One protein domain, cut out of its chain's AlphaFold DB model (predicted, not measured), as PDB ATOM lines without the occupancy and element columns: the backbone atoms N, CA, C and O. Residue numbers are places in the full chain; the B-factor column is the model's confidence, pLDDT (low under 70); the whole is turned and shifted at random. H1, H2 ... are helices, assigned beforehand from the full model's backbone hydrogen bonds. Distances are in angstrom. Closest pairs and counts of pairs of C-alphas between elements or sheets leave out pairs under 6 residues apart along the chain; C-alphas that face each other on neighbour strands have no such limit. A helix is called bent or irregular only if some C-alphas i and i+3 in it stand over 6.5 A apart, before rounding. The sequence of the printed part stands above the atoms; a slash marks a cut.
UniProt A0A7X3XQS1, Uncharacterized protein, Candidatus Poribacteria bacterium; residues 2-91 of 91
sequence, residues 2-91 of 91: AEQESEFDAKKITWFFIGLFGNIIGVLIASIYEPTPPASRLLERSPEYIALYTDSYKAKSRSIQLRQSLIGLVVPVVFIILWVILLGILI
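AT A GLANCE: This is residues 2 to 91 of the 91 residues of an uncharacterized protein of Candidatus Poribacteria bacterium (UniProt A0A7X3XQS1). One long helix, H2, runs nearly straight along the longest axis, and H1, folded back as a V, packs on its middle; residues 78 to 91 stick out. The 90 printed residues hold two named helices, H1 then H2: all helix, only just loose, close to extended, radius of gyration 17.9 A, spans 68 by 27 by 15 A.

HOW THE PARTS SIT: By hydrogen bonds H2, residues 47 to 90, is one helix, but bent, C-alphas 73 and 76 being 6.6 A apart; its arms are H2a, to 73, and H2b, from 76. H1, residues 2 to 32, likewise bends, C-alphas 21 and 24 being 9.3 A apart, into H1a, to 21, and H1b, from 24. H2a touches H1a with residues 61 to 73 alone, the same way at a steep tilt of 38 degrees; the closest C-alphas, Gly 19 and Ser 69, are 3.9 A apart. H2a, with residues 62 to 73 alone, touches H1b in a helical hairpin, closest at C-alphas Ser 69 and Val 27, 5.3 A. Every O i to N i+4 pair in the four arms is within hydrogen-bond range.

IN THESE COORDINATES: H2a spans 38.5 A, H1a 28.8 A, from C-alpha 2 (86.905, -34.736, 21.640); H2b ends at C-alpha 90 (126.867, -12.466, 34.116).

THE WHOLE: The link, residues 33 to 46, is long. The printed part has no cut; residue 4 is under 70 in pLDDT.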
ATOM      1  N   ALA A   2      86.482 -36.072  21.190       70.31
ATOM      2  CA  ALA A   2      86.905 -34.736  21.640       70.31
ATOM      3  C   ALA A   2      86.602 -34.405  23.121       70.31
ATOM      4  O   ALA A   2      87.477 -33.932  23.837       70.31
ATOM      5  N   GLU A   3      85.399 -34.709  23.625       72.94
ATOM      6  CA  GLU A   3      85.057 -34.453  25.040       72.94
ATOM      7  C   GLU A   3      85.956 -35.237  26.008       72.94
ATOM      8  O   GLU A   3      86.421 -34.707  27.014       72.94
ATOM      9  N   GLN A   4      86.270 -36.488  25.675       69.00
ATOM     10  CA  GLN A   4      87.149 -37.325  26.487       69.00
ATOM     11  C   GLN A   4      88.579 -36.785  26.508       69.00
ATOM     12  O   GLN A   4      89.213 -36.780  27.561       69.00
ATOM     13  N   GLU A   5      89.079 -36.314  25.368       73.06
ATOM     14  CA  GLU A   5      90.391 -35.673  25.280       73.06
ATOM     15  C   GLU A   5      90.440 -34.402  26.129       73.06
ATOM     16  O   GLU A   5      91.342 -34.270  26.953       73.06
ATOM     17  N   SER A   6      89.413 -33.549  26.047       71.94
ATOM     18  CA  SER A   6      89.336 -32.318  26.842       71.94
ATOM     19  C   SER A   6      89.308 -32.569  28.355       71.94
ATOM     20  O   SER A   6      89.979 -31.867  29.111       71.94
ATOM     21  N   GLU A   7      88.604 -33.607  28.819       77.69
ATOM     22  CA  GLU A   7      88.598 -33.994  30.234       77.69
ATOM     23  C   GLU A   7      89.973 -34.476  30.691       77.69
ATOM     24  O   GLU A   7      90.425 -34.145  31.790       77.69
ATOM     25  N   PHE A   8      90.646 -35.278  29.862       78.25
ATOM     26  CA  PHE A   8      91.999 -35.721  30.165       78.25
ATOM     27  C   PHE A   8      92.981 -34.554  30.161       78.25
ATOM     28  O   PHE A   8      93.873 -34.539  31.004       78.25
ATOM     29  N   ASP A   9      92.816 -33.579  29.275       81.44
ATOM     30  CA  ASP A   9      93.667 -32.393  29.205       81.44
ATOM     31  C   ASP A   9      93.458 -31.462  30.398       81.44
ATOM     32  O   ASP A   9      94.432 -31.082  31.049       81.44
ATOM     33  N   ALA A  10      92.207 -31.198  30.777       78.50
ATOM     34  CA  ALA A  10      91.895 -30.459  31.995       78.50
ATOM     35  C   ALA A  10      92.512 -31.144  33.224       78.50
ATOM     36  O   ALA A  10      93.196 -30.503  34.022       78.50
ATOM     37  N   LYS A  11      92.366 -32.473  33.338       84.25
ATOM     38  CA  LYS A  11      92.998 -33.246  34.417       84.25
ATOM     39  C   LYS A  11      94.525 -33.148  34.360       84.25
ATOM     40  O   LYS A  11      95.138 -32.948  35.404       84.25
ATOM     41  N   LYS A  12      95.154 -33.253  33.182       89.88
ATOM     42  CA  LYS A  12      96.618 -33.113  33.036       89.88
ATOM     43  C   LYS A  12      97.105 -31.782  33.602       89.88
ATOM     44  O   LYS A  12      98.050 -31.785  34.388       89.88
ATOM     45  N   ILE A  13      96.449 -30.684  33.228       91.31
ATOM     46  CA  ILE A  13      96.797 -29.331  33.675       91.31
ATOM     47  C   ILE A  13      96.665 -29.223  35.196       91.31
ATOM     48  O   ILE A  13      97.582 -28.747  35.862       91.31
ATOM     49  N   THR A  14      95.571 -29.730  35.766       92.25
ATOM     50  CA  THR A  14      95.368 -29.725  37.220       92.25
ATOM     51  C   THR A  14      96.490 -30.461  37.953       92.25
ATOM     52  O   THR A  14      97.071 -29.919  38.890       92.25
ATOM     53  N   TRP A  15      96.848 -31.671  37.514       91.75
ATOM     54  CA  TRP A  15      97.904 -32.458  38.163       91.75
ATOM     55  C   TRP A  15      99.299 -31.864  37.971       91.75
ATOM     56  O   TRP A  15     100.121 -31.944  38.881       91.75
ATOM     57  N   PHE A  16      99.549 -31.195  36.844       92.75
ATOM     58  CA  PHE A  16     100.762 -30.404  36.656       92.75
ATOM     59  C   PHE A  16     100.897 -29.316  37.729       92.75
ATOM     60  O   PHE A  16     101.927 -29.243  38.395       92.75
ATOM     61  N   PHE A  17      99.848 -28.522  37.961       92.25
ATOM     62  CA  PHE A  17      99.885 -27.466  38.978       92.25
ATOM     63  C   PHE A  17      99.949 -28.007  40.408       92.25
ATOM     64  O   PHE A  17     100.641 -27.430  41.247       92.25
ATOM     65  N   ILE A  18      99.291 -29.136  40.685       91.56
ATOM     66  CA  ILE A  18      99.416 -29.829  41.975       91.56
ATOM     67  C   ILE A  18     100.871 -30.249  42.219       91.56
ATOM     68  O   ILE A  18     101.378 -30.051  43.319       91.56
ATOM     69  N   GLY A  19     101.562 -30.778  41.208       88.44
ATOM     70  CA  GLY A  19     102.990 -31.083  41.299       88.44
ATOM     71  C   GLY A  19     103.868 -29.840  41.456       88.44
ATOM     72  O   GLY A  19     104.777 -29.831  42.282       88.44
ATOM     73  N   LEU A  20     103.564 -28.779  40.703       90.94
ATOM     74  CA  LEU A  20     104.322 -27.525  40.695       90.94
ATOM     75  C   LEU A  20     104.290 -26.808  42.049       90.94
ATOM     76  O   LEU A  20     105.332 -26.416  42.566       90.94
ATOM     77  N   PHE A  21     103.103 -26.639  42.632       90.94
ATOM     78  CA  PHE A  21     102.935 -25.915  43.896       90.94
ATOM     79  C   PHE A  21     103.006 -26.840  45.115       90.94
ATOM     80  O   PHE A  21     103.568 -26.475  46.146       90.94
ATOM     81  N   GLY A  22     102.472 -28.057  45.000       87.50
ATOM     82  CA  GLY A  22     102.462 -29.051  46.073       87.50
ATOM     83  C   GLY A  22     103.770 -29.831  46.224       87.50
ATOM     84  O   GLY A  22     103.912 -30.572  47.197       87.50
ATOM     85  N   ASN A  23     104.728 -29.684  45.302       87.75
ATOM     86  CA  ASN A  23     106.017 -30.379  45.315       87.75
ATOM     87  C   ASN A  23     105.849 -31.900  45.558       87.75
ATOM     88  O   ASN A  23     104.991 -32.552  44.956       87.75
ATOM     89  N   ILE A  24     106.655 -32.484  46.453       89.12
ATOM     90  CA  ILE A  24     106.625 -33.915  46.794       89.12
ATOM     91  C   ILE A  24     105.248 -34.328  47.336       89.12
ATOM     92  O   ILE A  24     104.765 -35.414  47.018       89.12
ATOM     93  N   ILE A  25     104.588 -33.456  48.106       90.75
ATOM     94  CA  ILE A  25     103.252 -33.725  48.658       90.75
ATOM     95  C   ILE A  25     102.232 -33.852  47.519       90.75
ATOM     96  O   ILE A  25     101.409 -34.763  47.535       90.75
ATOM     97  N   GLY A  26     102.327 -33.006  46.491       87.50
ATOM     98  CA  GLY A  26     101.474 -33.081  45.303       87.50
ATOM     99  C   GLY A  26     101.615 -34.409  44.551       87.50
ATOM    100  O   GLY A  26     100.616 -35.025  44.180       87.50
ATOM    101  N   VAL A  27     102.848 -34.903  44.401       89.44
ATOM    102  CA  VAL A  27     103.119 -36.219  43.794       89.44
ATOM    103  C   VAL A  27     102.589 -37.359  44.668       89.44
ATOM    104  O   VAL A  27     102.015 -38.316  44.144       89.44
ATOM    105  N   LEU A  28     102.723 -37.259  45.994       90.88
ATOM    106  CA  LEU A  28     102.188 -38.256  46.918       90.88
ATOM    107  C   LEU A  28     100.658 -38.325  46.833       90.88
ATOM    108  O   LEU A  28     100.113 -39.422  46.713       90.88
ATOM    109  N   ILE A  29      99.974 -37.176  46.799       90.31
ATOM    110  CA  ILE A  29      98.517 -37.099  46.610       90.31
ATOM    111  C   ILE A  29      98.117 -37.768  45.290       90.31
ATOM    112  O   ILE A  29      97.204 -38.590  45.272       90.31
ATOM    113  N   ALA A  30      98.840 -37.501  44.200       89.69
ATOM    114  CA  ALA A  30      98.601 -38.147  42.909       89.69
ATOM    115  C   ALA A  30      98.808 -39.675  42.933       89.69
ATOM    116  O   ALA A  30      98.246 -40.385  42.102       89.69
ATOM    117  N   SER A  31      99.611 -40.200  43.864       86.12
ATOM    118  CA  SER A  31      99.877 -41.639  43.979       86.12
ATOM    119  C   SER A  31      98.779 -42.423  44.703       86.12
ATOM    120  O   SER A  31      98.576 -43.601  44.376       86.12
ATOM    121  N   ILE A  32      98.094 -41.765  45.650       91.56
ATOM    122  CA  ILE A  32      97.029 -42.332  46.494       91.56
ATOM    123  C   ILE A  32      95.623 -42.012  45.979       91.56
ATOM    124  O   ILE A  32      94.674 -42.706  46.327       91.56
ATOM    125  N   TYR A  33      95.468 -40.958  45.176       88.44
ATOM    126  CA  TYR A  33      94.170 -40.547  44.664       88.44
ATOM    127  C   TYR A  33      93.644 -41.555  43.638       88.44
ATOM    128  O   TYR A  33      94.286 -41.823  42.621       88.44
ATOM    129  N   GLU A  34      92.451 -42.094  43.883       87.81
ATOM    130  CA  GLU A  34      91.799 -43.008  42.952       87.81
ATOM    131  C   GLU A  34      90.945 -42.244  41.924       87.81
ATOM    132  O   GLU A  34      89.951 -41.609  42.282       87.81
ATOM    133  N   PRO A  35      91.283 -42.300  40.623       85.00
ATOM    134  CA  PRO A  35      90.491 -41.656  39.582       85.00
ATOM    135  C   PRO A  35      89.156 -42.372  39.346       85.00
ATOM    136  O   PRO A  35      89.118 -43.555  39.013       85.00
ATOM    137  N   THR A  36      88.058 -41.620  39.404       83.81
ATOM    138  CA  THR A  36      86.719 -42.115  39.062       83.81
ATOM    139  C   THR A  36      86.317 -41.710  37.635       83.81
ATOM    140  O   THR A  36      86.496 -40.543  37.253       83.81
ATOM    141  N   PRO A  37      85.787 -42.642  36.821       83.75
ATOM    142  CA  PRO A  37      85.235 -42.322  35.507       83.75
ATOM    143  C   PRO A  37      83.932 -41.505  35.623       83.75
ATOM    144  O   PRO A  37      83.211 -41.630  36.614       83.75
ATOM    145  N   PRO A  38      83.606 -40.661  34.625       81.38
ATOM    146  CA  PRO A  38      82.374 -39.876  34.625       81.38
ATOM    147  C   PRO A  38      81.129 -40.762  34.442       81.38
ATOM    148  O   PRO A  38      81.069 -41.583  33.526       81.38
ATOM    149  N   ALA A  39      80.115 -40.557  35.291       79.81
ATOM    150  CA  ALA A  39      78.884 -41.360  35.321       79.81
ATOM    151  C   ALA A  39      78.086 -41.315  34.005       79.81
ATOM    152  O   ALA A  39      77.477 -42.311  33.618       79.81
ATOM    153  N   SER A  40      78.161 -40.200  33.272       78.62
ATOM    154  CA  SER A  40      77.554 -40.032  31.943       78.62
ATOM    155  C   SER A  40      77.998 -41.088  30.929       78.62
ATOM    156  O   SER A  40      77.235 -41.425  30.032       78.62
ATOM    157  N   ARG A  41      79.209 -41.647  31.073       73.00
ATOM    158  CA  ARG A  41      79.738 -42.685  30.172       73.00
ATOM    159  C   ARG A  41      79.369 -44.110  30.573       73.00
ATOM    160  O   ARG A  41      79.579 -45.028  29.783       73.00
ATOM    161  N   LEU A  42      78.866 -44.292  31.791       81.81
ATOM    162  CA  LEU A  42      78.513 -45.599  32.347       81.81
ATOM    163  C   LEU A  42      77.007 -45.879  32.265       81.81
ATOM    164  O   LEU A  42      76.600 -47.035  32.348       81.81
ATOM    165  N   LEU A  43      76.194 -44.833  32.091       79.19
ATOM    166  CA  LEU A  43      74.753 -44.948  31.900       79.19
ATOM    167  C   LEU A  43      74.441 -45.823  30.673       79.19
ATOM    168  O   LEU A  43      75.047 -45.669  29.615       79.19
ATOM    169  N   GLU A  44      73.511 -46.766  30.853       78.25
ATOM    170  CA  GLU A  44      72.996 -47.688  29.820       78.25
ATOM    171  C   GLU A  44      74.003 -48.709  29.249       78.25
ATOM    172  O   GLU A  44      73.725 -49.374  28.248       78.25
ATOM    173  N   ARG A  45      75.173 -48.888  29.877       82.00
ATOM    174  CA  ARG A  45      76.150 -49.915  29.473       82.00
ATOM    175  C   ARG A  45      76.004 -51.197  30.289       82.00
ATOM    176  O   ARG A  45      75.529 -51.184  31.421       82.00
ATOM    177  N   SER A  46      76.419 -52.324  29.705       88.12
ATOM    178  CA  SER A  46      76.415 -53.604  30.414       88.12
ATOM    179  C   SER A  46      77.381 -53.572  31.610       88.12
ATOM    180  O   SER A  46      78.413 -52.895  31.542       88.12
ATOM    181  N   PRO A  47      77.104 -54.324  32.693       84.81
ATOM    182  CA  PRO A  47      77.992 -54.393  33.856       84.81
ATOM    183  C   PRO A  47      79.425 -54.812  33.500       84.81
ATOM    184  O   PRO A  47      80.386 -54.260  34.033       84.81
ATOM    185  N   GLU A  48      79.575 -55.733  32.544       86.75
ATOM    186  CA  GLU A  48      80.880 -56.186  32.047       86.75
ATOM    187  C   GLU A  48      81.663 -55.062  31.356       86.75
ATOM    188  O   GLU A  48      82.857 -54.890  31.602       86.75
ATOM    189  N   TYR A  49      80.989 -54.244  30.537       86.50
ATOM    190  CA  TYR A  49      81.614 -53.086  29.900       86.50
ATOM    191  C   TYR A  49      82.044 -52.045  30.938       86.50
ATOM    192  O   TYR A  49      83.138 -51.489  30.843       86.50
ATOM    193  N   ILE A  50      81.201 -51.797  31.945       87.38
ATOM    194  CA  ILE A  50      81.480 -50.837  33.019       87.38
ATOM    195  C   ILE A  50      82.727 -51.251  33.804       87.38
ATOM    196  O   ILE A  50      83.581 -50.400  34.061       87.38
ATOM    197  N   ALA A  51      82.862 -52.533  34.152       87.69
ATOM    198  CA  ALA A  51      84.025 -53.046  34.871       87.69
ATOM    199  C   ALA A  51      85.316 -52.868  34.054       87.69
ATOM    200  O   ALA A  51      86.252 -52.207  34.505       87.69
ATOM    201  N   LEU A  52      85.324 -53.351  32.806       89.44
ATOM    202  CA  LEU A  52      86.494 -53.266  31.927       89.44
ATOM    203  C   LEU A  52      86.899 -51.811  31.625       89.44
ATOM    204  O   LEU A  52      88.084 -51.455  31.617       89.44
ATOM    205  N   TYR A  53      85.914 -50.943  31.390       86.75
ATOM    206  CA  TYR A  53      86.156 -49.521  31.162       86.75
ATOM    207  C   TYR A  53      86.694 -48.832  32.418       86.75
ATOM    208  O   TYR A  53      87.628 -48.038  32.332       86.75
ATOM    209  N   THR A  54      86.145 -49.140  33.593       87.94
ATOM    210  CA  THR A  54      86.579 -48.528  34.855       87.94
ATOM    211  C   THR A  54      88.025 -48.890  35.175       87.94
ATOM    212  O   THR A  54      88.806 -48.000  35.512       87.94
ATOM    213  N   ASP A  55      88.414 -50.152  35.002       89.31
ATOM    214  CA  ASP A  55      89.781 -50.602  35.273       89.31
ATOM    215  C   ASP A  55      90.794 -49.950  34.328       89.31
ATOM    216  O   ASP A  55      91.811 -49.396  34.763       89.31
ATOM    217  N   SER A  56      90.484 -49.927  33.029       88.56
ATOM    218  CA  SER A  56      91.339 -49.274  32.030       88.56
ATOM    219  C   SER A  56      91.423 -47.756  32.239       88.56
ATOM    220  O   SER A  56      92.514 -47.177  32.161       88.56
ATOM    221  N   TYR A  57      90.309 -47.104  32.585       87.69
ATOM    222  CA  TYR A  57      90.274 -45.682  32.927       87.69
ATOM    223  C   TYR A  57      91.118 -45.377  34.163       87.69
ATOM    224  O   TYR A  57      91.871 -44.397  34.163       87.69
ATOM    225  N   LYS A  58      91.025 -46.217  35.203       88.38
ATOM    226  CA  LYS A  58      91.785 -46.059  36.444       88.38
ATOM    227  C   LYS A  58      93.283 -46.147  36.193       88.38
ATOM    228  O   LYS A  58      94.024 -45.233  36.563       88.38
ATOM    229  N   ALA A  59      93.717 -47.194  35.493       88.94
ATOM    230  CA  ALA A  59      95.117 -47.397  35.145       88.94
ATOM    231  C   ALA A  59      95.676 -46.220  34.327       88.94
ATOM    232  O   ALA A  59      96.731 -45.662  34.651       88.94
ATOM    233  N   LYS A  60      94.938 -45.782  33.298       89.38
ATOM    234  CA  LYS A  60      95.369 -44.672  32.443       89.38
ATOM    235  C   LYS A  60      95.420 -43.355  33.206       89.38
ATOM    236  O   LYS A  60      96.425 -42.647  33.130       89.38
ATOM    237  N   SER A  61      94.376 -43.038  33.962       87.44
ATOM    238  CA  SER A  61      94.287 -41.785  34.709       87.44
ATOM    239  C   SER A  61      95.386 -41.685  35.759       87.44
ATOM    240  O   SER A  61      96.065 -40.665  35.801       87.44
ATOM    241  N   ARG A  62      95.664 -42.754  36.515       89.94
ATOM    242  CA  ARG A  62      96.757 -42.775  37.499       89.94
ATOM    243  C   ARG A  62      98.118 -42.486  36.861       89.94
ATOM    244  O   ARG A  62      98.892 -41.686  37.380       89.94
ATOM    245  N   SER A  63      98.394 -43.079  35.696       89.75
ATOM    246  CA  SER A  63      99.644 -42.815  34.967       89.75
ATOM    247  C   SER A  63      99.780 -41.347  34.542       89.75
ATOM    248  O   SER A  63     100.868 -40.777  34.607       89.75
ATOM    249  N   ILE A  64      98.669 -40.713  34.153       90.88
ATOM    250  CA  ILE A  64      98.629 -39.297  33.780       90.88
ATOM    251  C   ILE A  64      98.856 -38.418  35.014       90.88
ATOM    252  O   ILE A  64      99.679 -37.510  34.957       90.88
ATOM    253  N   GLN A  65      98.171 -38.708  36.121       92.00
ATOM    254  CA  GLN A  65      98.275 -37.968  37.381       92.00
ATOM    255  C   GLN A  65      99.714 -37.926  37.891       92.00
ATOM    256  O   GLN A  65     100.263 -36.847  38.115       92.00
ATOM    257  N   LEU A  66     100.347 -39.096  37.996       91.38
ATOM    258  CA  LEU A  66     101.730 -39.223  38.445       91.38
ATOM    259  C   LEU A  66     102.697 -38.516  37.499       91.38
ATOM    260  O   LEU A  66     103.526 -37.728  37.946       91.38
ATOM    261  N   ARG A  67     102.579 -38.753  36.186       92.19
ATOM    262  CA  ARG A  67     103.496 -38.162  35.206       92.19
ATOM    263  C   ARG A  67     103.407 -36.639  35.194       92.19
ATOM    264  O   ARG A  67     104.442 -35.986  35.177       92.19
ATOM    265  N   GLN A  68     102.202 -36.073  35.219       93.12
ATOM    266  CA  GLN A  68     102.024 -34.619  35.204       93.12
ATOM    267  C   GLN A  68     102.468 -33.977  36.516       93.12
ATOM    268  O   GLN A  68     103.140 -32.952  36.481       93.12
ATOM    269  N   SER A  69     102.195 -34.615  37.657       91.81
ATOM    270  CA  SER A  69     102.674 -34.126  38.957       91.81
ATOM    271  C   SER A  69     104.204 -34.161  39.048       91.81
ATOM    272  O   SER A  69     104.817 -33.220  39.542       91.81
ATOM    273  N   LEU A  70     104.848 -35.206  38.514       92.88
ATOM    274  CA  LEU A  70     106.311 -35.286  38.428       92.88
ATOM    275  C   LEU A  70     106.894 -34.221  37.494       92.88
ATOM    276  O   LEU A  70     107.903 -33.608  37.832       92.88
ATOM    277  N   ILE A  71     106.264 -33.974  36.342       92.69
ATOM    278  CA  ILE A  71     106.674 -32.885  35.444       92.69
ATOM    279  C   ILE A  71     106.572 -31.545  36.183       92.69
ATOM    280  O   ILE A  71     107.537 -30.784  36.182       92.69
ATOM    281  N   GLY A  72     105.454 -31.291  36.869       88.44
ATOM    282  CA  GLY A  72     105.259 -30.097  37.692       88.44
ATOM    283  C   GLY A  72     106.347 -29.917  38.751       88.44
ATOM    284  O   GLY A  72     106.841 -28.808  38.915       88.44
ATOM    285  N   LEU A  73     106.784 -30.998  39.403       92.00
ATOM    286  CA  LEU A  73     107.866 -30.976  40.395       92.00
ATOM    287  C   LEU A  73     109.240 -30.635  39.784       92.00
ATOM    288  O   LEU A  73     110.022 -29.905  40.386       92.00
ATOM    289  N   VAL A  74     109.558 -31.180  38.607       92.69
ATOM    290  CA  VAL A  74     110.894 -31.047  37.992       92.69
ATOM    291  C   VAL A  74     111.085 -29.693  37.306       92.69
ATOM    292  O   VAL A  74     112.177 -29.128  37.350       92.69
ATOM    293  N   VAL A  75     110.034 -29.145  36.696       92.50
ATOM    294  CA  VAL A  75     110.073 -27.860  35.980       92.50
ATOM    295  C   VAL A  75     110.701 -26.708  36.790       92.50
ATOM    296  O   VAL A  75     111.643 -26.098  36.280       92.50
ATOM    297  N   PRO A  76     110.273 -26.394  38.029       89.44
ATOM    298  CA  PRO A  76     110.832 -25.274  38.786       89.44
ATOM    299  C   PRO A  76     112.308 -25.491  39.134       89.44
ATOM    300  O   PRO A  76     113.086 -24.542  39.091       89.44
ATOM    301  N   VAL A  77     112.721 -26.735  39.402       89.88
ATOM    302  CA  VAL A  77     114.128 -27.080  39.663       89.88
ATOM    303  C   VAL A  77     114.992 -26.766  38.443       89.88
ATOM    304  O   VAL A  77     116.034 -26.127  38.573       89.88
ATOM    305  N   VAL A  78     114.536 -27.150  37.249       93.06
ATOM    306  CA  VAL A  78     115.238 -26.847  35.992       93.06
ATOM    307  C   VAL A  78     115.335 -25.336  35.769       93.06
ATOM    308  O   VAL A  78     116.413 -24.841  35.446       93.06
ATOM    309  N   PHE A  79     114.249 -24.588  35.994       93.31
ATOM    310  CA  PHE A  79     114.258 -23.127  35.867       93.31
ATOM    311  C   PHE A  79     115.241 -22.454  36.834       93.31
ATOM    312  O   PHE A  79     115.973 -21.557  36.419       93.31
ATOM    313  N   ILE A  80     115.305 -22.904  38.091       92.00
ATOM    314  CA  ILE A  80     116.253 -22.378  39.084       92.00
ATOM    315  C   ILE A  80     117.696 -22.653  38.653       92.00
ATOM    316  O   ILE A  80     118.523 -21.744  38.688       92.00
ATOM    317  N   ILE A  81     118.003 -23.874  38.204       93.81
ATOM    318  CA  ILE A  81     119.350 -24.240  37.740       93.81
ATOM    319  C   ILE A  81     119.777 -23.353  36.565       93.81
ATOM    320  O   ILE A  81     120.872 -22.792  36.587       93.81
ATOM    321  N   LEU A  82     118.909 -23.182  35.563       94.94
ATOM    322  CA  LEU A  82     119.187 -22.321  34.409       94.94
ATOM    323  C   LEU A  82     119.422 -20.865  34.826       94.94
ATOM    324  O   LEU A  82     120.331 -20.217  34.308       94.94
ATOM    325  N   TRP A  83     118.634 -20.362  35.778       94.31
ATOM    326  CA  TRP A  83     118.767 -18.998  36.284       94.31
ATOM    327  C   TRP A  83     120.085 -18.781  37.040       94.31
ATOM    328  O   TRP A  83     120.764 -17.782  36.810       94.31
ATOM    329  N   VAL A  84     120.494 -19.738  37.879       94.81
ATOM    330  CA  VAL A  84     121.781 -19.699  38.596       94.81
ATOM    331  C   VAL A  84     122.962 -19.727  37.626       94.81
ATOM    332  O   VAL A  84     123.900 -18.949  37.792       94.81
ATOM    333  N   ILE A  85     122.915 -20.577  36.592       94.69
ATOM    334  CA  ILE A  85     123.960 -20.633  35.558       94.69
ATOM    335  C   ILE A  85     124.071 -19.287  34.832       94.69
ATOM    336  O   ILE A  85     125.171 -18.770  34.665       94.69
ATOM    337  N   LEU A  86     122.939 -18.702  34.431       94.62
ATOM    338  CA  LEU A  86     122.914 -17.419  33.731       94.62
ATOM    339  C   LEU A  86     123.464 -16.275  34.594       94.62
ATOM    340  O   LEU A  86     124.236 -15.462  34.092       94.62
ATOM    341  N   LEU A  87     123.126 -16.231  35.885       94.38
ATOM    342  CA  LEU A  87     123.709 -15.258  36.811       94.38
ATOM    343  C   LEU A  87     125.213 -15.453  37.000       94.38
ATOM    344  O   LEU A  87     125.946 -14.471  37.022       94.38
ATOM    345  N   GLY A  88     125.676 -16.699  37.107       90.56
ATOM    346  CA  GLY A  88     127.101 -17.004  37.232       90.56
ATOM    347  C   GLY A  88     127.924 -16.641  35.993       90.56
ATOM    348  O   GLY A  88     129.110 -16.384  36.125       90.56
ATOM    349  N   ILE A  89     127.312 -16.603  34.804       89.44
ATOM    350  CA  ILE A  89     127.950 -16.123  33.564       89.44
ATOM    351  C   ILE A  89     127.980 -14.586  33.501       89.44
ATOM    352  O   ILE A  89     128.830 -14.014  32.823       89.44
ATOM    353  N   LEU A  90     127.028 -13.921  34.158       85.12
ATOM    354  CA  LEU A  90     126.867 -12.466  34.116       85.12
ATOM    355  C   LEU A  90     127.802 -11.715  35.087       85.12
ATOM    356  O   LEU A  90     128.073 -10.538  34.852       85.12
ATOM    357  N   ILE A  91     128.240 -12.368  36.170       77.75
ATOM    358  CA  ILE A  91     129.155 -11.837  37.202       77.75
ATOM    359  C   ILE A  91     130.609 -12.073  36.792       77.75
ATOM    360  O   ILE A  91     131.412 -11.127  36.954       77.75
TER     361      ILE A  91